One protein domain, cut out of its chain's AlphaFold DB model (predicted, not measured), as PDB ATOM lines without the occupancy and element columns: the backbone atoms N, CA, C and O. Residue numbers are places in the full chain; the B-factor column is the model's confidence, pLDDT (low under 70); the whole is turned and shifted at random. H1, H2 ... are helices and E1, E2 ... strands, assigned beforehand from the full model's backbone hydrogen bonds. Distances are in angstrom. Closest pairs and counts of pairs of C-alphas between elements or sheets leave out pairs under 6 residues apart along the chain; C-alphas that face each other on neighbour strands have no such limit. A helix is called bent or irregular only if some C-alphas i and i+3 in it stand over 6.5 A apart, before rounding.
ATOM      1  N   LYS A 280      -5.114  41.822  34.346       86.00
ATOM      2  CA  LYS A 280      -4.027  41.846  35.333       86.00
ATOM      3  C   LYS A 280      -3.147  40.612  35.178       86.00
ATOM      4  O   LYS A 280      -1.922  40.720  35.238       86.00
ATOM      5  N   VAL A 281      -3.766  39.455  34.944       87.38
ATOM      6  CA  VAL A 281      -3.048  38.203  34.674       87.38
ATOM      7  C   VAL A 281      -2.322  38.293  33.331       87.38
ATOM      8  O   VAL A 281      -1.146  37.951  33.256       87.38
ATOM      9  N   PHE A 282      -2.973  38.822  32.291       88.50
ATOM     10  CA  PHE A 282      -2.356  39.058  30.983       88.50
ATOM     11  C   PHE A 282      -1.107  39.947  31.081       88.50
ATOM     12  O   PHE A 282      -0.047  39.569  30.587       88.50
ATOM     13  N   GLU A 283      -1.203  41.085  31.766       88.31
ATOM     14  CA  GLU A 283      -0.088  42.019  31.940       88.31
ATOM     15  C   GLU A 283       1.039  41.411  32.786       88.31
ATOM     16  O   GLU A 283       2.220  41.552  32.469       88.31
ATOM     17  N   THR A 284       0.687  40.646  33.824       89.94
ATOM     18  CA  THR A 284       1.671  39.879  34.605       89.94
ATOM     19  C   THR A 284       2.417  38.891  33.710       89.94
ATOM     20  O   THR A 284       3.647  38.878  33.702       89.94
ATOM     21  N   ASN A 285       1.695  38.129  32.882       91.69
ATOM     22  CA  ASN A 285       2.295  37.186  31.942       91.69
ATOM     23  C   ASN A 285       3.205  37.896  30.930       91.69
ATOM     24  O   ASN A 285       4.278  37.389  30.606       91.69
ATOM     25  N   ARG A 286       2.831  39.090  30.452       90.19
ATOM     26  CA  ARG A 286       3.676  39.885  29.548       90.19
ATOM     27  C   ARG A 286       4.984  40.320  30.198       90.19
ATOM     28  O   ARG A 286       6.030  40.204  29.554       90.19
ATOM     29  N   ARG A 287       4.947  40.788  31.447       91.75
ATOM     30  CA  ARG A 287       6.151  41.162  32.213       91.75
ATOM     31  C   ARG A 287       7.042  39.963  32.507       91.75
ATOM     32  O   ARG A 287       8.263  40.064  32.399       91.75
ATOM     33  N   ASP A 288       6.442  38.817  32.798       93.44
ATOM     34  CA  ASP A 288       7.159  37.554  32.969       93.44
ATOM     35  C   ASP A 288       7.822  37.116  31.654       93.44
ATOM     36  O   ASP A 288       9.005  36.779  31.634       93.44
ATOM     37  N   GLY A 289       7.124  37.245  30.520       93.69
ATOM     38  CA  GLY A 289       7.713  37.045  29.195       93.69
ATOM     39  C   GLY A 289       8.900  37.978  28.924       93.69
ATOM     40  O   GLY A 289       9.916  37.537  28.392       93.69
ATOM     41  N   LEU A 290       8.814  39.257  29.313       92.75
ATOM     42  CA  LEU A 290       9.929  40.209  29.193       92.75
ATOM     43  C   LEU A 290      11.114  39.818  30.082       92.75
ATOM     44  O   LEU A 290      12.252  39.883  29.624       92.75
ATOM     45  N   THR A 291      10.853  39.350  31.302       93.69
ATOM     46  CA  THR A 291      11.883  38.837  32.222       93.69
ATOM     47  C   THR A 291      12.626  37.649  31.601       93.69
ATOM     48  O   THR A 291      13.851  37.583  31.656       93.69
ATOM     49  N   LEU A 292      11.907  36.753  30.917       94.06
ATOM     50  CA  LEU A 292      12.486  35.595  30.229       94.06
ATOM     51  C   LEU A 292      13.220  35.937  28.923       94.06
ATOM     52  O   LEU A 292      13.911  35.073  28.390       94.06
ATOM     53  N   SER A 293      13.105  37.158  28.391       90.12
ATOM     54  CA  SER A 293      13.573  37.489  27.034       90.12
ATOM     55  C   SER A 293      15.075  37.274  26.806       90.12
ATOM     56  O   SER A 293      15.471  36.860  25.718       90.12
ATOM     57  N   GLY A 294      15.905  37.482  27.834       83.50
ATOM     58  CA  GLY A 294      17.354  37.250  27.775       83.50
ATOM     59  C   GLY A 294      17.772  35.772  27.780       83.50
ATOM     60  O   GLY A 294      18.950  35.473  27.580       83.50
ATOM     61  N   THR A 295      16.826  34.856  28.007       90.62
ATOM     62  CA  THR A 295      17.064  33.409  28.145       90.62
ATOM     63  C   THR A 295      16.248  32.608  27.137       90.62
ATOM     64  O   THR A 295      16.795  31.780  26.421       90.62
ATOM     65  N   PHE A 296      14.948  32.891  27.038       92.19
ATOM     66  CA  PHE A 296      13.992  32.262  26.130       92.19
ATOM     67  C   PHE A 296      13.296  33.340  25.280       92.19
ATOM     68  O   PHE A 296      12.084  33.539  25.360       92.19
ATOM     69  N   GLY A 297      14.064  34.064  24.460       87.25
ATOM     70  CA  GLY A 297      13.575  35.216  23.686       87.25
ATOM     71  C   GLY A 297      12.334  34.929  22.832       87.25
ATOM     72  O   GLY A 297      11.362  35.672  22.896       87.25
ATOM     73  N   ALA A 298      12.311  33.808  22.110       89.25
ATOM     74  CA  ALA A 298      11.169  33.423  21.274       89.25
ATOM     75  C   ALA A 298       9.903  33.056  22.087       89.25
ATOM     76  O   ALA A 298       8.779  33.206  21.601       89.25
ATOM     77  N   LEU A 299      10.060  32.622  23.345       91.38
ATOM     78  CA  LEU A 299       8.930  32.357  24.240       91.38
ATOM     79  C   LEU A 299       8.215  33.658  24.633       91.38
ATOM     80  O   LEU A 299       6.986  33.670  24.710       91.38
ATOM     81  N   ARG A 300       8.955  34.763  24.823       91.12
ATOM     82  CA  ARG A 300       8.375  36.094  25.081       91.12
ATOM     83  C   ARG A 300       7.346  36.446  24.012       91.12
ATOM     84  O   ARG A 300       6.243  36.860  24.355       91.12
ATOM     85  N   ASP A 301       7.696  36.275  22.742       88.06
ATOM     86  CA  ASP A 301       6.812  36.622  21.631       88.06
ATOM     87  C   ASP A 301       5.579  35.708  21.595       88.06
ATOM     88  O   ASP A 301       4.467  36.196  21.416       88.06
ATOM     89  N   CYS A 302       5.726  34.410  21.892       88.44
ATOM     90  CA  CYS A 302       4.580  33.500  22.025       88.44
ATOM     91  C   CYS A 302       3.589  33.953  23.113       88.44
ATOM     92  O   CYS A 302       2.376  33.938  22.888       88.44
ATOM     93  N   ILE A 303       4.103  34.384  24.271       89.69
ATOM     94  CA  ILE A 303       3.299  34.905  25.388       89.69
ATOM     95  C   ILE A 303       2.648  36.240  25.007       89.69
ATOM     96  O   ILE A 303       1.455  36.435  25.231       89.69
ATOM     97  N   HIS A 304       3.422  37.162  24.428       87.31
ATOM     98  CA  HIS A 304       2.968  38.503  24.050       87.31
ATOM     99  C   HIS A 304       1.892  38.465  22.968       87.31
ATOM    100  O   HIS A 304       0.953  39.252  23.043       87.31
ATOM    101  N   ASP A 305       2.017  37.546  22.013       82.62
ATOM    102  CA  ASP A 305       1.053  37.316  20.935       82.62
ATOM    103  C   ASP A 305      -0.135  36.440  21.381       82.62
ATOM    104  O   ASP A 305      -1.044  36.194  20.592       82.62
ATOM    105  N   GLN A 306      -0.133  35.942  22.628       82.38
ATOM    106  CA  GLN A 306      -1.150  35.031  23.172       82.38
ATOM    107  C   GLN A 306      -1.370  33.787  22.292       82.38
ATOM    108  O   GLN A 306      -2.504  33.339  22.099       82.38
ATOM    109  N   ARG A 307      -0.291  33.214  21.737       81.19
ATOM    110  CA  ARG A 307      -0.399  32.104  20.778       81.19
ATOM    111  C   ARG A 307      -1.086  30.903  21.413       81.19
ATOM    112  O   ARG A 307      -0.709  30.448  22.495       81.19
ATOM    113  N   CYS A 308      -2.056  30.341  20.702       76.69
ATOM    114  CA  CYS A 308      -2.728  29.126  21.141       76.69
ATOM    115  C   CYS A 308      -1.714  27.975  21.295       76.69
ATOM    116  O   CYS A 308      -0.958  27.701  20.366       76.69
ATOM    117  N   GLY A 309      -1.714  27.291  22.444       80.69
ATOM    118  CA  GLY A 309      -0.757  26.225  22.769       80.69
ATOM    119  C   GLY A 309       0.467  26.683  23.569       80.69
ATOM    120  O   GLY A 309       1.240  25.835  24.013       80.69
ATOM    121  N   THR A 310       0.635  27.990  23.803       88.00
ATOM    122  CA  THR A 310       1.709  28.525  24.661       88.00
ATOM    123  C   THR A 310       1.624  27.979  26.090       88.00
ATOM    124  O   THR A 310       2.647  27.673  26.694       88.00
ATOM    125  N   ASP A 311       0.413  27.770  26.605       86.50
ATOM    126  CA  ASP A 311       0.137  27.114  27.887       86.50
ATOM    127  C   ASP A 311       0.747  25.704  27.960       86.50
ATOM    128  O   ASP A 311       1.408  25.348  28.938       86.50
ATOM    129  N   LYS A 312       0.592  24.915  26.888       88.25
ATOM    130  CA  LYS A 312       1.141  23.555  26.789       88.25
ATOM    131  C   LYS A 312       2.659  23.556  26.687       88.25
ATOM    132  O   LYS A 312       3.293  22.692  27.283       88.25
ATOM    133  N   LEU A 313       3.232  24.512  25.953       92.69
ATOM    134  CA  LEU A 313       4.682  24.680  25.876       92.69
ATOM    135  C   LEU A 313       5.264  24.998  27.251       92.69
ATOM    136  O   LEU A 313       6.184  24.314  27.684       92.69
ATOM    137  N   ILE A 314       4.697  25.979  27.957       94.38
ATOM    138  CA  ILE A 314       5.148  26.361  29.300       94.38
ATOM    139  C   ILE A 314       5.028  25.173  30.262       94.38
ATOM    140  O   ILE A 314       5.975  24.873  30.986       94.38
ATOM    141  N   ALA A 315       3.906  24.445  30.238       93.19
ATOM    142  CA  ALA A 315       3.734  23.246  31.054       93.19
ATOM    143  C   ALA A 315       4.786  22.169  30.733       93.19
ATOM    144  O   ALA A 315       5.405  21.638  31.653       93.19
ATOM    145  N   ALA A 316       5.042  21.892  29.451       94.94
ATOM    146  CA  ALA A 316       6.039  20.910  29.031       94.94
ATOM    147  C   ALA A 316       7.475  21.331  29.381       94.94
ATOM    148  O   ALA A 316       8.287  20.481  29.736       94.94
ATOM    149  N   MET A 317       7.789  22.629  29.323       96.25
ATOM    150  CA  MET A 317       9.078  23.168  29.765       96.25
ATOM    151  C   MET A 317       9.290  22.953  31.265       96.25
ATOM    152  O   MET A 317      10.377  22.546  31.666       96.25
ATOM    153  N   VAL A 318       8.266  23.216  32.083       96.06
ATOM    154  CA  VAL A 318       8.323  22.987  33.536       96.06
ATOM    155  C   VAL A 318       8.451  21.492  33.836       96.06
ATOM    156  O   VAL A 318       9.348  21.108  34.578       96.06
ATOM    157  N   ASP A 319       7.626  20.642  33.215       95.31
ATOM    158  CA  ASP A 319       7.682  19.187  33.413       95.31
ATOM    159  C   ASP A 319       9.041  18.599  32.977       95.31
ATOM    160  O   ASP A 319       9.573  17.704  33.633       95.31
ATOM    161  N   TYR A 320       9.639  19.099  31.889       96.69
ATOM    162  CA  TYR A 320      10.973  18.681  31.437       96.69
ATOM    163  C   TYR A 320      12.063  18.979  32.471       96.69
ATOM    164  O   TYR A 320      12.888  18.108  32.752       96.69
ATOM    165  N   TYR A 321      12.047  20.177  33.058       96.38
ATOM    166  CA  TYR A 321      12.990  20.558  34.106       96.38
ATOM    167  C   TYR A 321      12.752  19.774  35.403       96.38
ATOM    168  O   TYR A 321      13.692  19.208  35.960       96.38
ATOM    169  N   ASP A 322      11.500  19.687  35.861       94.69
ATOM    170  CA  ASP A 322      11.153  19.037  37.129       94.69
ATOM    171  C   ASP A 322      11.499  17.537  37.110       94.69
ATOM    172  O   ASP A 322      11.977  16.999  38.105       94.69
ATOM    173  N   THR A 323      11.359  16.882  35.952       94.31
ATOM    174  CA  THR A 323      11.695  15.458  35.780       94.31
ATOM    175  C   THR A 323      13.176  15.189  35.504       94.31
ATOM    176  O   THR A 323      13.568  14.029  35.404       94.31
ATOM    177  N   ALA A 324      14.032  16.211  35.380       89.25
ATOM    178  CA  ALA A 324      15.453  16.023  35.063       89.25
ATOM    179  C   ALA A 324      16.223  15.224  36.129       89.25
ATOM    180  O   ALA A 324      17.255  14.626  35.826       89.25
ATOM    181  N   LYS A 325      15.714  15.203  37.366       84.00
ATOM    182  CA  LYS A 325      16.262  14.426  38.492       84.00
ATOM    183  C   LYS A 325      15.443  13.166  38.813       84.00
ATOM    184  O   LYS A 325      15.802  12.442  39.738       84.00
ATOM    185  N   ASP A 326      14.371  12.907  38.061       82.94
ATOM    186  CA  ASP A 326      13.508  11.734  38.220       82.94
ATOM    187  C   ASP A 326      14.072  10.506  37.478       82.94
ATOM    188  O   ASP A 326      15.140  10.527  36.863       82.94
ATOM    189  N   ILE A 327      13.324   9.398  37.513       84.00
ATOM    190  CA  ILE A 327      13.618   8.172  36.761       84.00
ATOM    191  C   ILE A 327      13.796   8.512  35.261       84.00
ATOM    192  O   ILE A 327      12.921   9.171  34.691       84.00
ATOM    193  N   PRO A 328      14.849   8.010  34.572       88.38
ATOM    194  CA  PRO A 328      15.180   8.390  33.188       88.38
ATOM    195  C   PRO A 328      14.031   8.278  32.174       88.38
ATOM    196  O   PRO A 328      13.958   9.042  31.213       88.38
ATOM    197  N   GLU A 329      13.120   7.329  32.383       88.88
ATOM    198  CA  GLU A 329      11.933   7.135  31.549       88.88
ATOM    199  C   GLU A 329      10.948   8.312  31.639       88.88
ATOM    200  O   GLU A 329      10.395   8.735  30.624       88.88
ATOM    201  N   HIS A 330      10.751   8.885  32.831       90.62
ATOM    202  CA  HIS A 330       9.893  10.060  33.013       90.62
ATOM    203  C   HIS A 330      10.475  11.270  32.289       90.62
ATOM    204  O   HIS A 330       9.760  11.946  31.546       90.62
ATOM    205  N   HIS A 331      11.785  11.481  32.429       92.38
ATOM    206  CA  HIS A 331      12.476  12.568  31.750       92.38
ATOM    207  C   HIS A 331      12.434  12.419  30.223       92.38
ATOM    208  O   HIS A 331      12.185  13.390  29.506       92.38
ATOM    209  N   ARG A 332      12.590  11.191  29.699       92.19
ATOM    210  CA  ARG A 332      12.448  10.913  28.259       92.19
ATOM    211  C   ARG A 332      11.057  11.304  27.748       92.19
ATOM    212  O   ARG A 332      10.961  12.022  26.756       92.19
ATOM    213  N   ARG A 333       9.997  10.907  28.461       92.81
ATOM    214  CA  ARG A 333       8.610  11.268  28.113       92.81
ATOM    215  C   ARG A 333       8.365  12.773  28.187       92.81
ATOM    216  O   ARG A 333       7.690  13.321  27.320       92.81
ATOM    217  N   ALA A 334       8.909  13.458  29.193       93.69
ATOM    218  CA  ALA A 334       8.790  14.910  29.311       93.69
ATOM    219  C   ALA A 334       9.505  15.635  28.156       93.69
ATOM    220  O   ALA A 334       8.948  16.559  27.563       93.69
ATOM    221  N   LYS A 335      10.692  15.159  27.761       94.56
ATOM    222  CA  LYS A 335      11.439  15.673  26.603       94.56
ATOM    223  C   LYS A 335      10.680  15.497  25.286       94.56
ATOM    224  O   LYS A 335      10.665  16.403  24.454       94.56
ATOM    225  N   GLU A 336      10.041  14.347  25.084       94.00
ATOM    226  CA  GLU A 336       9.192  14.094  23.912       94.00
ATOM    227  C   GLU A 336       7.978  15.027  23.879       94.00
ATOM    228  O   GLU A 336       7.741  15.674  22.858       94.00
ATOM    229  N   LYS A 337       7.281  15.192  25.012       94.50
ATOM    230  CA  LYS A 337       6.175  16.155  25.139       94.50
ATOM    231  C   LYS A 337       6.611  17.590  24.847       94.50
ATOM    232  O   LYS A 337       5.879  18.316  24.180       94.50
ATOM    233  N   LEU A 338       7.799  17.999  25.298       95.44
ATOM    234  CA  LEU A 338       8.344  19.323  24.987       95.44
ATOM    235  C   LEU A 338       8.579  19.489  23.478       95.44
ATOM    236  O   LEU A 338       8.133  20.477  22.902       95.44
ATOM    237  N   ARG A 339       9.171  18.495  22.803       93.62
ATOM    238  CA  ARG A 339       9.323  18.500  21.331       93.62
ATOM    239  C   ARG A 339       7.992  18.551  20.593       93.62
ATOM    240  O   ARG A 339       7.898  19.146  19.523       93.62
ATOM    241  N   GLU A 340       6.972  17.869  21.096       91.50
ATOM    242  CA  GLU A 340       5.623  17.941  20.532       91.50
ATOM    243  C   GLU A 340       5.003  19.324  20.723       91.50
ATOM    244  O   GLU A 340       4.427  19.857  19.777       91.50
ATOM    245  N   ALA A 341       5.160  19.931  21.901       90.81
ATOM    246  CA  ALA A 341       4.661  21.273  22.174       90.81
ATOM    247  C   ALA A 341       5.353  22.333  21.304       90.81
ATOM    248  O   ALA A 341       4.675  23.209  20.770       90.81
ATOM    249  N   ILE A 342       6.671  22.213  21.098       91.25
ATOM    250  CA  ILE A 342       7.436  23.086  20.198       91.25
ATOM    251  C   ILE A 342       6.934  22.947  18.758       91.25
ATOM    252  O   ILE A 342       6.532  23.935  18.153       91.25
ATOM    253  N   ARG A 343       6.866  21.718  18.228       86.06
ATOM    254  CA  ARG A 343       6.366  21.455  16.863       86.06
ATOM    255  C   ARG A 343       4.900  21.846  16.670       86.06
ATOM    256  O   ARG A 343       4.484  22.134  15.551       86.06
ATOM    257  N   GLY A 344       4.110  21.801  17.741       80.94
ATOM    258  CA  GLY A 344       2.700  22.176  17.743       80.94
ATOM    259  C   GLY A 344       2.459  23.686  17.688       80.94
ATOM    260  O   GLY A 344       1.345  24.099  17.365       80.94
ATOM    261  N   LEU A 345       3.475  24.502  17.979       82.44
ATOM    262  CA  LEU A 345       3.422  25.952  17.840       82.44
ATOM    263  C   LEU A 345       3.913  26.363  16.449       82.44
ATOM    264  O   LEU A 345       5.020  26.042  16.034       82.44
ATOM    265  N   ASP A 346       3.095  27.131  15.731       74.00
ATOM    266  CA  ASP A 346       3.468  27.750  14.452       74.00
ATOM    267  C   ASP A 346       4.361  28.981  14.703       74.00
ATOM    268  O   ASP A 346       3.971  30.129  14.459       74.00
ATOM    269  N   TYR A 347       5.533  28.744  15.298       81.25
ATOM    270  CA  TYR A 347       6.538  29.747  15.635       81.25
ATOM    271  C   TYR A 347       7.948  29.150  15.630       81.25
ATOM    272  O   TYR A 347       8.127  27.965  15.895       81.25
ATOM    273  N   ASN A 348       8.955  29.972  15.331       83.44
ATOM    274  CA  ASN A 348      10.341  29.514  15.294       83.44
ATOM    275  C   ASN A 348      10.916  29.468  16.716       83.44
ATOM    276  O   ASN A 348      11.383  30.481  17.239       83.44
ATOM    277  N   LEU A 349      10.828  28.302  17.348       87.31
ATOM    278  CA  LEU A 349      11.387  28.019  18.666       87.31
ATOM    279  C   LEU A 349      12.645  27.159  18.509       87.31
ATOM    280  O   LEU A 349      12.663  26.224  17.715       87.31
ATOM    281  N   ASP A 350      13.686  27.470  19.277       87.19
ATOM    282  CA  ASP A 350      14.933  26.704  19.282       87.19
ATOM    283  C   ASP A 350      14.848  25.557  20.302       87.19
ATOM    284  O   ASP A 350      14.895  25.778  21.516       87.19
ATOM    285  N   ASP A 351      14.726  24.325  19.802       87.19
ATOM    286  CA  ASP A 351      14.726  23.096  20.604       87.19
ATOM    287  C   ASP A 351      15.946  22.989  21.528       87.19
ATOM    288  O   ASP A 351      15.813  22.558  22.674       87.19
ATOM    289  N   GLY A 352      17.136  23.354  21.041       88.38
ATOM    290  CA  GLY A 352      18.381  23.262  21.799       88.38
ATOM    291  C   GLY A 352      18.394  24.233  22.972       88.38
ATOM    292  O   GLY A 352      18.751  23.849  24.087       88.38
ATOM    293  N   LEU A 353      17.924  25.459  22.740       90.81
ATOM    294  CA  LEU A 353      17.753  26.471  23.780       90.81
ATOM    295  C   LEU A 353      16.740  26.013  24.840       90.81
ATOM    296  O   LEU A 353      17.037  26.035  26.031       90.81
ATOM    297  N   LEU A 354      15.555  25.559  24.417       92.88
ATOM    298  CA  LEU A 354      14.484  25.143  25.330       92.88
ATOM    299  C   LEU A 354      14.808  23.851  26.096       92.88
ATOM    300  O   LEU A 354      14.209  23.600  27.133       92.88
ATOM    301  N   MET A 355      15.748  23.031  25.621       93.25
ATOM    302  CA  MET A 355      16.182  21.808  26.313       93.25
ATOM    303  C   MET A 355      17.427  21.998  27.189       93.25
ATOM    304  O   MET A 355      17.849  21.040  27.846       93.25
ATOM    305  N   ASN A 356      18.016  23.194  27.229       94.50
ATOM    306  CA  ASN A 356      19.186  23.471  28.056       94.50
ATOM    307  C   ASN A 356      18.778  23.743  29.513       94.50
ATOM    308  O   ASN A 356      18.303  24.829  29.835       94.50
ATOM    309  N   LEU A 357      19.010  22.769  30.400       94.69
ATOM    310  CA  LEU A 357      18.653  22.854  31.820       94.69
ATOM    311  C   LEU A 357      19.355  24.005  32.563       94.69
ATOM    312  O   LEU A 357      18.745  24.594  33.448       94.69
ATOM    313  N   GLU A 358      20.575  24.397  32.177       95.00
ATOM    314  CA  GLU A 358      21.300  25.497  32.840       95.00
ATOM    315  C   GLU A 358      20.567  26.838  32.694       95.00
ATOM    316  O   GLU A 358      20.592  27.687  33.588       95.00
ATOM    317  N   LEU A 359      19.851  27.022  31.581       95.19
ATOM    318  CA  LEU A 359      19.071  28.230  31.334       95.19
ATOM    319  C   LEU A 359      17.878  28.366  32.286       95.19
ATOM    320  O   LEU A 359      17.463  29.486  32.577       95.19
ATOM    321  N   TYR A 360      17.352  27.256  32.803       96.69
ATOM    322  CA  TYR A 360      16.237  27.262  33.750       96.69
ATOM    323  C   TYR A 360      16.658  27.753  35.142       96.69
ATOM    324  O   TYR A 360      15.873  28.413  35.826       96.69
ATOM    325  N   ASP A 361      17.902  27.476  35.540       95.75
ATOM    326  CA  ASP A 361      18.468  27.881  36.833       95.75
ATOM    327  C   ASP A 361      19.008  29.321  36.829       95.75
ATOM    328  O   ASP A 361      19.240  29.913  37.890       95.75
ATOM    329  N   ARG A 362      19.175  29.914  35.641       94.88
ATOM    330  CA  ARG A 362      19.711  31.266  35.466       94.88
ATOM    331  C   ARG A 362      18.872  32.305  36.212       94.88
ATOM    332  O   ARG A 362      17.652  32.355  36.062       94.88
ATOM    333  N   GLN A 363      19.553  33.168  36.966       95.06
ATOM    334  CA  GLN A 363      18.954  34.318  37.642       95.06
ATOM    335  C   GLN A 363      18.722  35.458  36.653       95.06
ATOM    336  O   GLN A 363      19.635  35.844  35.919       95.06
ATOM    337  N   LEU A 364      17.504  35.989  36.646       92.94
ATOM    338  CA  LEU A 364      17.066  37.040  35.737       92.94
ATOM    339  C   LEU A 364      16.544  38.229  36.545       92.94
ATOM    340  O   LEU A 364      15.764  38.016  37.475       92.94
ATOM    341  N   PRO A 365      16.949  39.469  36.214       90.69
ATOM    342  CA  PRO A 365      16.370  40.655  36.831       90.69
ATOM    343  C   PRO A 365      14.900  40.758  36.428       90.69
ATOM    344  O   PRO A 365      14.559  40.657  35.245       90.69
ATOM    345  N   ARG A 366      14.018  40.959  37.406       86.81
ATOM    346  CA  ARG A 366      12.584  41.055  37.154       86.81
ATOM    347  C   ARG A 366      12.273  42.319  36.358       86.81
ATOM    348  O   ARG A 366      12.677  43.423  36.720       86.81
ATOM    349  N   HIS A 367      11.507  42.175  35.280       84.75
ATOM    350  CA  HIS A 367      11.122  43.328  34.475       84.75
ATOM    351  C   HIS A 367      10.262  44.313  35.288       84.75
ATOM    352  O   HIS A 367       9.221  43.939  35.834       84.75
ATOM    353  N   GLY A 368      10.696  45.576  35.351       79.75
ATOM    354  CA  GLY A 368      10.061  46.633  36.147       79.75
ATOM    355  C   GLY A 368      10.520  46.706  37.610       79.75
ATOM    356  O   GLY A 368      10.101  47.621  38.312       79.75
ATOM    357  N   ASP A 369      11.380  45.786  38.060       82.12
ATOM    358  CA  ASP A 369      12.008  45.801  39.386       82.12
ATOM    359  C   ASP A 369      13.371  45.090  39.338       82.12
ATOM    360  O   ASP A 369      13.552  43.974  39.824       82.12
ATOM    361  N   GLU A 370      14.345  45.755  38.717       80.19
ATOM    362  CA  GLU A 370      15.676  45.196  38.438       80.19
ATOM    363  C   GLU A 370      16.494  44.875  39.703       80.19
ATOM    364  O   GLU A 370      17.533  44.223  39.618       80.19
ATOM    365  N   LYS A 371      16.030  45.305  40.884       82.44
ATOM    366  CA  LYS A 371      16.663  45.001  42.175       82.44
ATOM    367  C   LYS A 371      16.369  43.584  42.656       82.44
ATOM    368  O   LYS A 371      17.091  43.079  43.513       82.44
ATOM    369  N   HIS A 372      15.326  42.953  42.123       85.88
ATOM    370  CA  HIS A 372      14.946  41.592  42.463       85.88
ATOM    371  C   HIS A 372      15.272  40.660  41.298       85.88
ATOM    372  O   HIS A 372      14.817  40.864  40.172       85.88
ATOM    373  N   SER A 373      16.049  39.613  41.577       89.31
ATOM    374  CA  SER A 373      16.310  38.531  40.632       89.31
ATOM    375  C   SER A 373      15.556  37.270  41.027       89.31
ATOM    376  O   SER A 373      15.461  36.940  42.209       89.31
ATOM    377  N   GLU A 374      15.064  36.537  40.038       93.50
ATOM    378  CA  GLU A 374      14.469  35.217  40.228       93.50
ATOM    379  C   GLU A 374      14.963  34.247  39.151       93.50
ATOM    380  O   GLU A 374      15.426  34.666  38.087       93.50
ATOM    381  N   SER A 375      14.896  32.940  39.416       94.88
ATOM    382  CA  SER A 375      15.293  31.940  38.421       94.88
ATOM    383  C   SER A 375      14.267  31.837  37.295       94.88
ATOM    384  O   SER A 375      13.060  31.971  37.524       94.88
ATOM    385  N   ALA A 376      14.724  31.523  36.081       95.88
ATOM    386  CA  ALA A 376      13.842  31.347  34.929       95.88
ATOM    387  C   ALA A 376      12.746  30.290  35.180       95.88
ATOM    388  O   ALA A 376      11.590  30.502  34.807       95.88
ATOM    389  N   ILE A 377      13.057  29.194  35.884       96.56
ATOM    390  CA  ILE A 377      12.055  28.190  36.277       96.56
ATOM    391  C   ILE A 377      10.978  28.750  37.217       96.56
ATOM    392  O   ILE A 377       9.816  28.357  37.113       96.56
ATOM    393  N   SER A 378      11.312  29.688  38.109       95.44
ATOM    394  CA  SER A 378      10.326  30.299  39.013       95.44
ATOM    395  C   SER A 378       9.310  31.133  38.232       95.44
ATOM    396  O   SER A 378       8.101  31.009  38.454       95.44
ATOM    397  N   VAL A 379       9.788  31.890  37.240       95.69
ATOM    398  CA  VAL A 379       8.936  32.627  36.296       95.69
ATOM    399  C   VAL A 379       8.075  31.660  35.478       95.69
ATOM    400  O   VAL A 379       6.866  31.850  35.381       95.69
ATOM    401  N   LEU A 380       8.656  30.579  34.942       95.88
ATOM    402  CA  LEU A 380       7.922  29.568  34.169       95.88
ATOM    403  C   LEU A 380       6.839  28.855  34.992       95.88
ATOM    404  O   LEU A 380       5.747  28.619  34.481       95.88
ATOM    405  N   ARG A 381       7.089  28.542  36.268       95.06
ATOM    406  CA  ARG A 381       6.083  27.950  37.167       95.06
ATOM    407  C   ARG A 381       4.937  28.919  37.459       95.06
ATOM    408  O   ARG A 381       3.781  28.499  37.465       95.06
ATOM    409  N   ARG A 382       5.229  30.211  37.648       92.75
ATOM    410  CA  ARG A 382       4.195  31.251  37.791       92.75
ATOM    411  C   ARG A 382       3.372  31.400  36.513       92.75
ATOM    412  O   ARG A 382       2.146  31.382  36.579       92.75
ATOM    413  N   LEU A 383       4.032  31.455  35.356       93.44
ATOM    414  CA  LEU A 383       3.371  31.458  34.053       93.44
ATOM    415  C   LEU A 383       2.490  30.220  33.874       93.44
ATOM    416  O   LEU A 383       1.335  30.376  33.507       93.44
ATOM    417  N   ARG A 384       2.977  29.017  34.215       91.38
ATOM    418  CA  ARG A 384       2.186  27.777  34.175       91.38
ATOM    419  C   ARG A 384       0.883  27.940  34.953       91.38
ATOM    420  O   ARG A 384      -0.165  27.628  34.411       91.38
ATOM    421  N   ILE A 385       0.926  28.463  36.178       87.69
ATOM    422  CA  ILE A 385      -0.282  28.703  36.984       87.69
ATOM    423  C   ILE A 385      -1.220  29.702  36.291       87.69
ATOM    424  O   ILE A 385      -2.417  29.451  36.195       87.69
ATOM    425  N   ASN A 386      -0.679  30.803  35.771       86.62
ATOM    426  CA  ASN A 386      -1.459  31.876  35.153       86.62
ATOM    427  C   ASN A 386      -2.019  31.538  33.762       86.62
ATOM    428  O   ASN A 386      -2.945  32.206  33.303       86.62
ATOM    429  N   THR A 387      -1.423  30.573  33.056       80.00
ATOM    430  CA  THR A 387      -1.849  30.135  31.719       80.00
ATOM    431  C   THR A 387      -2.627  28.824  31.745       80.00
ATOM    432  O   THR A 387      -3.142  28.415  30.707       80.00
ATOM    433  N   VAL A 388      -2.696  28.135  32.893       71.56
ATOM    434  CA  VAL A 388      -3.539  26.947  33.041       71.56
ATOM    435  C   VAL A 388      -5.004  27.390  32.980       71.56
ATOM    436  O   VAL A 388      -5.415  28.226  33.784       71.56
TER     437      VAL A 388
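AT A GLANCE: This is residues 280 to 388 of the 649 residues of an uncharacterized protein of Proteobacteria bacterium CAG:495 (UniProt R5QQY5). What does the model look like? Two helical hairpins, H1 with H2 and H3 with H4, have H7 between them, packing on H1 and H3, while the small strand hairpin of E1 and E2 lies by H1 at the end of the long axis far from Glu 329. The short H5 and H6 are passed on the way from H4 to E1. What is the make-up? The 109 printed residues hold seven named helices and two named strands, in the order H1 H2 H3 H4 H5 H6 E1 E2 H7; the class is mostly helix, and the sheet, E1 - E2, is antiparallel. How large is it? It is compact and rounded, with a radius of gyration of the C-alphas of 13.1 A and spans of 40 by 28 by 23 A.

IN THESE COORDINATES: Where are the helices before the strands? H1 is residues 280 to 292, 18.4 A long, from C-alpha 280 at (-4.027, 41.846, 35.333); H2 is 297 to 304; H3 is 310 to 325, 24.5 A; H4 is 328 to 344, 24.2 A; H5 is 351 to 354; H6 is 357 to 361. H3 is irregular: C-alphas 322 and 325 are 7.0 A apart. What follows? E1 is residues 363 to 366, E2 is 369 to 375, 14.3 A, and H7 is 376 to 387, 16.1 A, ending with C-alpha 387 at (-1.849, 30.135, 31.719).

HOW THE PARTS SIT: What does H1 meet? H1 and H2, a helical hairpin, touch at a shallow tilt of 8 degrees, opposite ways, the closest C-alphas being Gly 289 and Arg 300, 4.3 A. How do H3 and H4 stand? This helical hairpin touches at a shallow tilt of 19 degrees, opposite ways, with C-alphas of Tyr 320 and Ala 334 closest, 4.8 A; H1 and H3 are apart. Which helix is the hub? H7 touches H1 (Asn 285 and Leu 383, closest C-alphas, 6.2 A; shallow tilt of 25 degrees), H3 (Asp 311 and Thr 387, 5.3 A; steep tilt of 44 degrees), and, with residues 376 to 377 alone, H6 (Tyr 360 and Ala 376, 4.9 A). What do the backbones show? Across the antiparallel hairpin E1 and E2, N 364 and O 374 are 2.9 A apart, within hydrogen-bond range. Every O i to N i+4 pair is within range in H1, H4 and H7, against 3 of 4 in H2, 11 of 12 in H3 and 0 of 1 in H6, where 2 of 2 O i to N i+3 pairs are; H5 is too short for such a pair.

THE WHOLE: How far does it reach? The two C-alphas farthest apart are those of Glu 329 and Gly 368, 39.8 A. Are there cuts or long links? The printed part has no cut and no long link; H4 to H5 is short, and the others are tight. Where is confidence low? No printed residue is under 70, and the mean pLDDT of the printed part is 89.8.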